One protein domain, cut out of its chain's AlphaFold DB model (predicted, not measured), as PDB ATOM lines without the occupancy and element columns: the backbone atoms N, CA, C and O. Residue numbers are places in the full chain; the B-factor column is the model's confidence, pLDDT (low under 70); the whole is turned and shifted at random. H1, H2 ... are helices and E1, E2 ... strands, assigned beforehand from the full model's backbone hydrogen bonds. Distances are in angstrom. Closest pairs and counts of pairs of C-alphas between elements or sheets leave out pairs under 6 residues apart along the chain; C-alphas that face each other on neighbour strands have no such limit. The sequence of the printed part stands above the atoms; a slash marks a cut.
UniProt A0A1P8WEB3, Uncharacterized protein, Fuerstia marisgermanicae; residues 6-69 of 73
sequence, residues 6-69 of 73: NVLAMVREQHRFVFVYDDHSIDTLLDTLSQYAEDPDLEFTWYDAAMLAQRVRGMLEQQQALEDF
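What this domain is: This is residues 6 to 69 of the 73 residues of an uncharacterized protein of Fuerstia marisgermanicae (UniProt A0A1P8WEB3). Two hairpins sit side by side: a ribbon of two strands, E1 and E2, packs loosely on a helical hairpin, H1 and H2, with E2 toward H1 and E1 toward H2. H2 is much the longer helix, and residues 64 to 69, of which 64 to 68 belong to H2, stick out and add to the length. The 64 printed residues hold, in chain order, E1, E2, H1 and H2; the sheet, E1 - E2, is antiparallel and the class is mixed, helices and strands. The whole is only just compact, close to loose, with a radius of gyration of the C-alphas of 12.7 A, and elongated, spanning 44 by 22 by 17 A.

How they stand to each other: Start at the sheet, where E1, residues 6 to 12, and E2, residues 15 to 22, form an antiparallel hairpin at 169 degrees. Look for N 8 and O 19, 2.8 A apart, and N 17 and O 10, 2.9 A apart, both within hydrogen-bond range. From E2 go to H1, residues 26 to 38: their closest C-alphas, Tyr 21 and Leu 29, are 7.0 A apart. From E1 go to H2, residues 46 to 68: their closest C-alphas, Leu 8 and Leu 52, are 7.8 A apart. H1 and H2 form a helical hairpin and touch, H2 with residues 46 to 53 alone; they run opposite ways at a shallow tilt of 13 degrees, the closest C-alphas being Ala 37 and Trp 46, 4.9 A apart. E1 and H1 are apart, as are E2 and H2. In H1 and H2 every O i to N i+4 pair is within hydrogen-bond range.

Where its parts are: Find C-alpha 6 at (-33.079, 6.532, -11.373); from there E1 runs 20.2 A to Arg 12. E2 covers 23.4 A, and H1 18.8 A. Find C-alpha 46 at (-35.083, 26.029, -2.244); H2 runs 33.3 A to C-alpha 68 at (-15.994, 4.059, -18.417).

The domain as a whole: The C-alphas farthest apart, Asp 41 and Phe 69, are 44.4 A apart. The printed part has no cut; no link is long. Mean pLDDT of the printed part is 90.8, and residue 69 alone is under 70.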
ATOM      1  N   ASN A   6     -33.651   5.950 -12.575       91.44
ATOM      2  CA  ASN A   6     -33.079   6.532 -11.373       91.44
ATOM      3  C   ASN A   6     -34.181   6.909 -10.379       91.44
ATOM      4  O   ASN A   6     -35.271   7.354 -10.750       91.44
ATOM      5  N   VAL A   7     -33.888   6.745  -9.089       93.56
ATOM      6  CA  VAL A   7     -34.811   7.092  -8.002       93.56
ATOM      7  C   VAL A   7     -34.088   7.957  -6.983       93.56
ATOM      8  O   VAL A   7     -33.055   7.569  -6.439       93.56
ATOM      9  N   LEU A   8     -34.662   9.120  -6.691       93.19
ATOM     10  CA  LEU A   8     -34.197  10.038  -5.664       93.19
ATOM     11  C   LEU A   8     -35.262  10.153  -4.574       93.19
ATOM     12  O   LEU A   8     -36.389  10.562  -4.838       93.19
ATOM     13  N   ALA A   9     -34.902   9.800  -3.343       93.19
ATOM     14  CA  ALA A   9     -35.804   9.867  -2.201       93.19
ATOM     15  C   ALA A   9     -35.276  10.834  -1.135       93.19
ATOM     16  O   ALA A   9     -34.103  10.789  -0.754       93.19
ATOM     17  N   MET A  10     -36.166  11.683  -0.625       92.19
ATOM     18  CA  MET A  10     -35.922  12.571   0.507       92.19
ATOM     19  C   MET A  10     -36.973  12.321   1.584       92.19
ATOM     20  O   MET A  10     -38.169  12.277   1.301       92.19
ATOM     21  N   VAL A  11     -36.520  12.177   2.827       91.00
ATOM     22  CA  VAL A  11     -37.384  12.033   4.002       91.00
ATOM     23  C   VAL A  11     -37.016  13.130   4.990       91.00
ATOM     24  O   VAL A  11     -35.865  13.204   5.423       91.00
ATOM     25  N   ARG A  12     -37.985  13.974   5.339       82.56
ATOM     26  CA  ARG A  12     -37.869  15.008   6.371       82.56
ATOM     27  C   ARG A  12     -39.065  14.893   7.298       82.56
ATOM     28  O   ARG A  12     -40.177  15.185   6.886       82.56
ATOM     29  N   GLU A  13     -38.830  14.453   8.530       84.06
ATOM     30  CA  GLU A  13     -39.882  14.206   9.527       84.06
ATOM     31  C   GLU A  13     -41.086  13.434   8.949       84.06
ATOM     32  O   GLU A  13     -40.976  12.232   8.685       84.06
ATOM     33  N   GLN A  14     -42.214  14.116   8.726       82.06
ATOM     34  CA  GLN A  14     -43.451  13.540   8.202       82.06
ATOM     35  C   GLN A  14     -43.557  13.592   6.663       82.06
ATOM     36  O   GLN A  14     -44.395  12.895   6.087       82.06
ATOM     37  N   HIS A  15     -42.681  14.342   5.989       86.88
ATOM     38  CA  HIS A  15     -42.709  14.596   4.548       86.88
ATOM     39  C   HIS A  15     -41.761  13.667   3.805       86.88
ATOM     40  O   HIS A  15     -40.610  13.437   4.199       86.88
ATOM     41  N   ARG A  16     -42.261  13.104   2.708       91.38
ATOM     42  CA  ARG A  16     -41.535  12.145   1.879       91.38
ATOM     43  C   ARG A  16     -41.704  12.543   0.429       91.38
ATOM     44  O   ARG A  16     -42.824  12.582  -0.068       91.38
ATOM     45  N   PHE A  17     -40.584  12.783  -0.234       93.38
ATOM     46  CA  PHE A  17     -40.537  13.091  -1.655       93.38
ATOM     47  C   PHE A  17     -39.793  11.969  -2.362       93.38
ATOM     48  O   PHE A  17     -38.698  11.585  -1.945       93.38
ATOM     49  N   VAL A  18     -40.405  11.425  -3.410       94.12
ATOM     50  CA  VAL A  18     -39.801  10.403  -4.264       94.12
ATOM     51  C   VAL A  18     -39.887  10.899  -5.693       94.12
ATOM     52  O   VAL A  18     -40.980  11.084  -6.222       94.12
ATOM     53  N   PHE A  19     -38.729  11.098  -6.305       94.94
ATOM     54  CA  PHE A  19     -38.601  11.472  -7.700       94.94
ATOM     55  C   PHE A  19     -38.071  10.273  -8.468       94.94
ATOM     56  O   PHE A  19     -37.031   9.710  -8.123       94.94
ATOM     57  N   VAL A  20     -38.804   9.880  -9.500       94.19
ATOM     58  CA  VAL A  20     -38.415   8.809 -10.412       94.19
ATOM     59  C   VAL A  20     -38.193   9.449 -11.769       94.19
ATOM     60  O   VAL A  20     -39.055  10.184 -12.245       94.19
ATOM     61  N   TYR A  21     -37.029   9.208 -12.353       94.00
ATOM     62  CA  TYR A  21     -36.614   9.838 -13.598       94.00
ATOM     63  C   TYR A  21     -35.702   8.897 -14.374       94.00
ATOM     64  O   TYR A  21     -35.097   7.992 -13.799       94.00
ATOM     65  N   ASP A  22     -35.612   9.101 -15.678       92.06
ATOM     66  CA  ASP A  22     -34.591   8.465 -16.498       92.06
ATOM     67  C   ASP A  22     -33.413   9.410 -16.749       92.06
ATOM     68  O   ASP A  22     -33.442  10.596 -16.412       92.06
ATOM     69  N   ASP A  23     -32.358   8.866 -17.337       87.69
ATOM     70  CA  ASP A  23     -31.143   9.570 -17.738       87.69
ATOM     71  C   ASP A  23     -31.380  10.701 -18.757       87.69
ATOM     72  O   ASP A  23     -30.558  11.610 -18.869       87.69
ATOM     73  N   HIS A  24     -32.518  10.715 -19.452       90.31
ATOM     74  CA  HIS A  24     -32.884  11.775 -20.396       90.31
ATOM     75  C   HIS A  24     -33.764  12.872 -19.777       90.31
ATOM     76  O   HIS A  24     -33.915  13.941 -20.366       90.31
ATOM     77  N   SER A  25     -34.319  12.638 -18.588       93.25
ATOM     78  CA  SER A  25     -35.297  13.515 -17.925       93.25
ATOM     79  C   SER A  25     -34.686  14.385 -16.823       93.25
ATOM     80  O   SER A  25     -35.406  14.927 -15.983       93.25
ATOM     81  N   ILE A  26     -33.358  14.523 -16.794       92.44
ATOM     82  CA  ILE A  26     -32.640  15.258 -15.743       92.44
ATOM     83  C   ILE A  26     -33.044  16.735 -15.725       92.44
ATOM     84  O   ILE A  26     -33.312  17.274 -14.654       92.44
ATOM     85  N   ASP A  27     -33.146  17.378 -16.888       94.62
ATOM     86  CA  ASP A  27     -33.550  18.787 -16.964       94.62
ATOM     87  C   ASP A  27     -34.980  18.975 -16.431       94.62
ATOM     88  O   ASP A  27     -35.234  19.846 -15.602       94.62
ATOM     89  N   THR A  28     -35.896  18.071 -16.798       96.06
ATOM     90  CA  THR A  28     -37.272  18.060 -16.279       96.06
ATOM     91  C   THR A  28     -37.321  17.841 -14.766       96.06
ATOM     92  O   THR A  28     -38.136  18.460 -14.077       96.06
ATOM     93  N   LEU A  29     -36.445  16.991 -14.223       95.88
ATOM     94  CA  LEU A  29     -36.317  16.812 -12.780       95.88
ATOM     95  C   LEU A  29     -35.886  18.121 -12.105       95.88
ATOM     96  O   LEU A  29     -36.507  18.517 -11.122       95.88
ATOM     97  N   LEU A  30     -34.861  18.804 -12.621       95.12
ATOM     98  CA  LEU A  30     -34.363  20.062 -12.048       95.12
ATOM     99  C   LEU A  30     -35.417  21.180 -12.082       95.12
ATOM    100  O   LEU A  30     -35.577  21.903 -11.091       95.12
ATOM    101  N   ASP A  31     -36.177  21.279 -13.170       96.50
ATOM    102  CA  ASP A  31     -37.301  22.213 -13.276       96.50
ATOM    103  C   ASP A  31     -38.406  21.878 -12.264       96.50
ATOM    104  O   ASP A  31     -38.937  22.771 -11.602       96.50
ATOM    105  N   THR A  32     -38.712  20.590 -12.076       96.12
ATOM    106  CA  THR A  32     -39.712  20.136 -11.094       96.12
ATOM    107  C   THR A  32     -39.287  20.473  -9.664       96.12
ATOM    108  O   THR A  32     -40.098  20.963  -8.882       96.12
ATOM    109  N   LEU A  33     -38.012  20.258  -9.314       96.00
ATOM    110  CA  LEU A  33     -37.473  20.633  -8.002       96.00
ATOM    111  C   LEU A  33     -37.585  22.145  -7.762       96.00
ATOM    112  O   LEU A  33     -37.885  22.563  -6.646       96.00
ATOM    113  N   SER A  34     -37.368  22.955  -8.801       95.62
ATOM    114  CA  SER A  34     -37.505  24.413  -8.714       95.62
ATOM    115  C   SER A  34     -38.962  24.818  -8.481       95.62
ATOM    116  O   SER A  34     -39.239  25.566  -7.550       95.62
ATOM    117  N   GLN A  35     -39.907  24.245  -9.234       95.88
ATOM    118  CA  GLN A  35     -41.342  24.496  -9.043       95.88
ATOM    119  C   GLN A  35     -41.827  24.078  -7.649       95.88
ATOM    120  O   GLN A  35     -42.599  24.799  -7.026       95.88
ATOM    121  N   TYR A  36     -41.352  22.944  -7.123       95.25
ATOM    122  CA  TYR A  36     -41.744  22.479  -5.787       95.25
ATOM    123  C   TYR A  36     -41.233  23.405  -4.681       95.25
ATOM    124  O   TYR A  36     -41.880  23.528  -3.650       95.25
ATOM    125  N   ALA A  37     -40.086  24.057  -4.885       95.12
ATOM    126  CA  ALA A  37     -39.540  25.030  -3.942       95.12
ATOM    127  C   ALA A  37     -40.252  26.392  -3.979       95.12
ATOM    128  O   ALA A  37     -40.098  27.186  -3.047       95.12
ATOM    129  N   GLU A  38     -40.990  26.675  -5.052       95.94
ATOM    130  CA  GLU A  38     -41.821  27.872  -5.198       95.94
ATOM    131  C   GLU A  38     -43.232  27.692  -4.629       95.94
ATOM    132  O   GLU A  38     -43.912  28.690  -4.391       95.94
ATOM    133  N   ASP A  39     -43.664  26.452  -4.393       94.31
ATOM    134  CA  ASP A  39     -44.982  26.132  -3.852       94.31
ATOM    135  C   ASP A  39     -44.991  26.248  -2.311       94.31
ATOM    136  O   ASP A  39     -44.398  25.410  -1.627       94.31
ATOM    137  N   PRO A  40     -45.661  27.263  -1.730       88.56
ATOM    138  CA  PRO A  40     -45.704  27.451  -0.282       88.56
ATOM    139  C   PRO A  40     -46.563  26.409   0.452       88.56
ATOM    140  O   PRO A  40     -46.456  26.317   1.675       88.56
ATOM    141  N   ASP A  41     -47.406  25.648  -0.255       92.00
ATOM    142  CA  ASP A  41     -48.215  24.571   0.328       92.00
ATOM    143  C   ASP A  41     -47.417  23.258   0.448       92.00
ATOM    144  O   ASP A  41     -47.842  22.320   1.133       92.00
ATOM    145  N   LEU A  42     -46.237  23.182  -0.183       90.25
ATOM    146  CA  LEU A  42     -45.299  22.077  -0.034       90.25
ATOM    147  C   LEU A  42     -44.263  22.385   1.049       90.25
ATOM    148  O   LEU A  42     -43.595  23.415   1.053       90.25
ATOM    149  N   GLU A  43     -44.025  21.415   1.933       90.38
ATOM    150  CA  GLU A  43     -42.892  21.446   2.868       90.38
ATOM    151  C   GLU A  43     -41.587  21.065   2.152       90.38
ATOM    152  O   GLU A  43     -40.910  20.086   2.480       90.38
ATOM    153  N   PHE A  44     -41.272  21.837   1.115       92.94
ATOM    154  CA  PHE A  44     -40.142  21.661   0.222       92.94
ATOM    155  C   PHE A  44     -39.522  23.028  -0.074       92.94
ATOM    156  O   PHE A  44     -40.164  23.917  -0.617       92.94
ATOM    157  N   THR A  45     -38.264  23.221   0.310       93.69
ATOM    158  CA  THR A  45     -37.600  24.530   0.224       93.69
ATOM    159  C   THR A  45     -36.599  24.596  -0.926       93.69
ATOM    160  O   THR A  45     -36.092  23.579  -1.399       93.69
ATOM    161  N   TRP A  46     -36.196  25.810  -1.307       94.38
ATOM    162  CA  TRP A  46     -35.083  26.029  -2.244       94.38
ATOM    163  C   TRP A  46     -33.776  25.352  -1.814       94.38
ATOM    164  O   TRP A  46     -32.976  24.941  -2.655       94.38
ATOM    165  N   TYR A  47     -33.558  25.203  -0.506       93.62
ATOM    166  CA  TYR A  47     -32.417  24.460   0.019       93.62
ATOM    167  C   TYR A  47     -32.524  22.962  -0.295       93.62
ATOM    168  O   TYR A  47     -31.541  22.349  -0.712       93.62
ATOM    169  N   ASP A  48     -33.719  22.385  -0.147       93.62
ATOM    170  CA  ASP A  48     -33.974  20.985  -0.489       93.62
ATOM    171  C   ASP A  48     -33.777  20.753  -1.996       93.62
ATOM    172  O   ASP A  48     -33.070  19.819  -2.382       93.62
ATOM    173  N   ALA A  49     -34.301  21.650  -2.841       95.00
ATOM    174  CA  ALA A  49     -34.085  21.628  -4.289       95.00
ATOM    175  C   ALA A  49     -32.592  21.610  -4.643       95.00
ATOM    176  O   ALA A  49     -32.134  20.736  -5.382       95.00
ATOM    177  N   ALA A  50     -31.816  22.535  -4.072       94.75
ATOM    178  CA  ALA A  50     -30.382  22.644  -4.324       94.75
ATOM    179  C   ALA A  50     -29.613  21.398  -3.851       94.75
ATOM    180  O   ALA A  50     -28.739  20.900  -4.565       94.75
ATOM    181  N   MET A  51     -29.954  20.852  -2.678       93.81
ATOM    182  CA  MET A  51     -29.344  19.615  -2.182       93.81
ATOM    183  C   MET A  51     -29.628  18.421  -3.095       93.81
ATOM    184  O   MET A  51     -28.732  17.617  -3.365       93.81
ATOM    185  N   LEU A  52     -30.872  18.282  -3.556       94.69
ATOM    186  CA  LEU A  52     -31.272  17.200  -4.451       94.69
ATOM    187  C   LEU A  52     -30.614  17.353  -5.825       94.69
ATOM    188  O   LEU A  52     -30.054  16.381  -6.327       94.69
ATOM    189  N   ALA A  53     -30.554  18.569  -6.370       93.75
ATOM    190  CA  ALA A  53     -29.834  18.868  -7.605       93.75
ATOM    191  C   ALA A  53     -28.340  18.510  -7.509       93.75
ATOM    192  O   ALA A  53     -27.782  17.917  -8.435       93.75
ATOM    193  N   GLN A  54     -27.688  18.799  -6.378       94.50
ATOM    194  CA  GLN A  54     -26.290  18.419  -6.160       94.50
ATOM    195  C   GLN A  54     -26.106  16.895  -6.110       94.50
ATOM    196  O   GLN A  54     -25.125  16.377  -6.647       94.50
ATOM    197  N   ARG A  55     -27.043  16.161  -5.495       93.56
ATOM    198  CA  ARG A  55     -27.003  14.689  -5.465       93.56
ATOM    199  C   ARG A  55     -27.166  14.083  -6.851       93.56
ATOM    200  O   ARG A  55     -26.424  13.164  -7.177       93.56
ATOM    201  N   VAL A  56     -28.087  14.611  -7.658       93.00
ATOM    202  CA  VAL A  56     -28.289  14.164  -9.045       93.00
ATOM    203  C   VAL A  56     -26.995  14.324  -9.840       93.00
ATOM    204  O   VAL A  56     -26.550  13.365 -10.455       93.00
ATOM    205  N   ARG A  57     -26.320  15.479  -9.746       91.44
ATOM    206  CA  ARG A  57     -25.016  15.693 -10.403       91.44
ATOM    207  C   ARG A  57     -23.979  14.638 -10.009       91.44
ATOM    208  O   ARG A  57     -23.348  14.061 -10.884       91.44
ATOM    209  N   GLY A  58     -23.860  14.336  -8.714       91.62
ATOM    210  CA  GLY A  58     -22.946  13.291  -8.240       91.62
ATOM    211  C   GLY A  58     -23.296  11.893  -8.762       91.62
ATOM    212  O   GLY A  58     -22.402  11.132  -9.114       91.62
ATOM    213  N   MET A  59     -24.587  11.556  -8.870       89.12
ATOM    214  CA  MET A  59     -25.026  10.275  -9.438       89.12
ATOM    215  C   MET A  59     -24.647  10.142 -10.917       89.12
ATOM    216  O   MET A  59     -24.223   9.065 -11.328       89.12
ATOM    217  N   LEU A  60     -24.743  11.226 -11.692       87.75
ATOM    218  CA  LEU A  60     -24.349  11.235 -13.104       87.75
ATOM    219  C   LEU A  60     -22.848  11.006 -13.270       87.75
ATOM    220  O   LEU A  60     -22.443  10.166 -14.068       87.75
ATOM    221  N   GLU A  61     -22.025  11.685 -12.469       88.25
ATOM    222  CA  GLU A  61     -20.570  11.485 -12.469       88.25
ATOM    223  C   GLU A  61     -20.200  10.037 -12.104       88.25
ATOM    224  O   GLU A  61     -19.326   9.431 -12.725       88.25
ATOM    225  N   GLN A  62     -20.894   9.450 -11.122       85.81
ATOM    226  CA  GLN A  62     -20.692   8.053 -10.730       85.81
ATOM    227  C   GLN A  62     -21.126   7.066 -11.818       85.81
ATOM    228  O   GLN A  62     -20.444   6.064 -12.024       85.81
ATOM    229  N   GLN A  63     -22.241   7.327 -12.505       82.94
ATOM    230  CA  GLN A  63     -22.713   6.498 -13.617       82.94
ATOM    231  C   GLN A  63     -21.728   6.519 -14.781       82.94
ATOM    232  O   GLN A  63     -21.333   5.455 -15.246       82.94
ATOM    233  N   GLN A  64     -21.247   7.700 -15.167       81.38
ATOM    234  CA  GLN A  64     -20.230   7.839 -16.211       81.38
ATOM    235  C   GLN A  64     -18.941   7.101 -15.843       81.38
ATOM    236  O   GLN A  64     -18.407   6.351 -16.654       81.38
ATOM    237  N   ALA A  65     -18.482   7.230 -14.594       82.94
ATOM    238  CA  ALA A  65     -17.313   6.492 -14.127       82.94
ATOM    239  C   ALA A  65     -17.519   4.969 -14.197       82.94
ATOM    240  O   ALA A  65     -16.588   4.260 -14.564       82.94
ATOM    241  N   LEU A  66     -18.715   4.467 -13.856       78.69
ATOM    242  CA  LEU A  66     -19.077   3.046 -13.936       78.69
ATOM    243  C   LEU A  66     -19.106   2.521 -15.377       78.69
ATOM    244  O   LEU A  66     -18.660   1.399 -15.612       78.69
ATOM    245  N   GLU A  67     -19.609   3.315 -16.322       75.12
ATOM    246  CA  GLU A  67     -19.633   2.972 -17.750       75.12
ATOM    247  C   GLU A  67     -18.236   3.004 -18.387       75.12
ATOM    248  O   GLU A  67     -17.937   2.181 -19.252       75.12
ATOM    249  N   ASP A  68     -17.367   3.907 -17.926       73.88
ATOM    250  CA  ASP A  68     -15.994   4.059 -18.417       73.88
ATOM    251  C   ASP A  68     -15.022   2.991 -17.882       73.88
ATOM    252  O   ASP A  68     -13.915   2.857 -18.415       73.88
ATOM    253  N   PHE A  69     -15.390   2.197 -16.862       69.00
ATOM    254  CA  PHE A  69     -14.570   1.045 -16.478       69.00
ATOM    255  C   PHE A  69     -14.570   0.033 -17.630       69.00
ATOM    256  O   PHE A  69     -15.614  -0.556 -17.927       69.00
TER     257      PHE A  69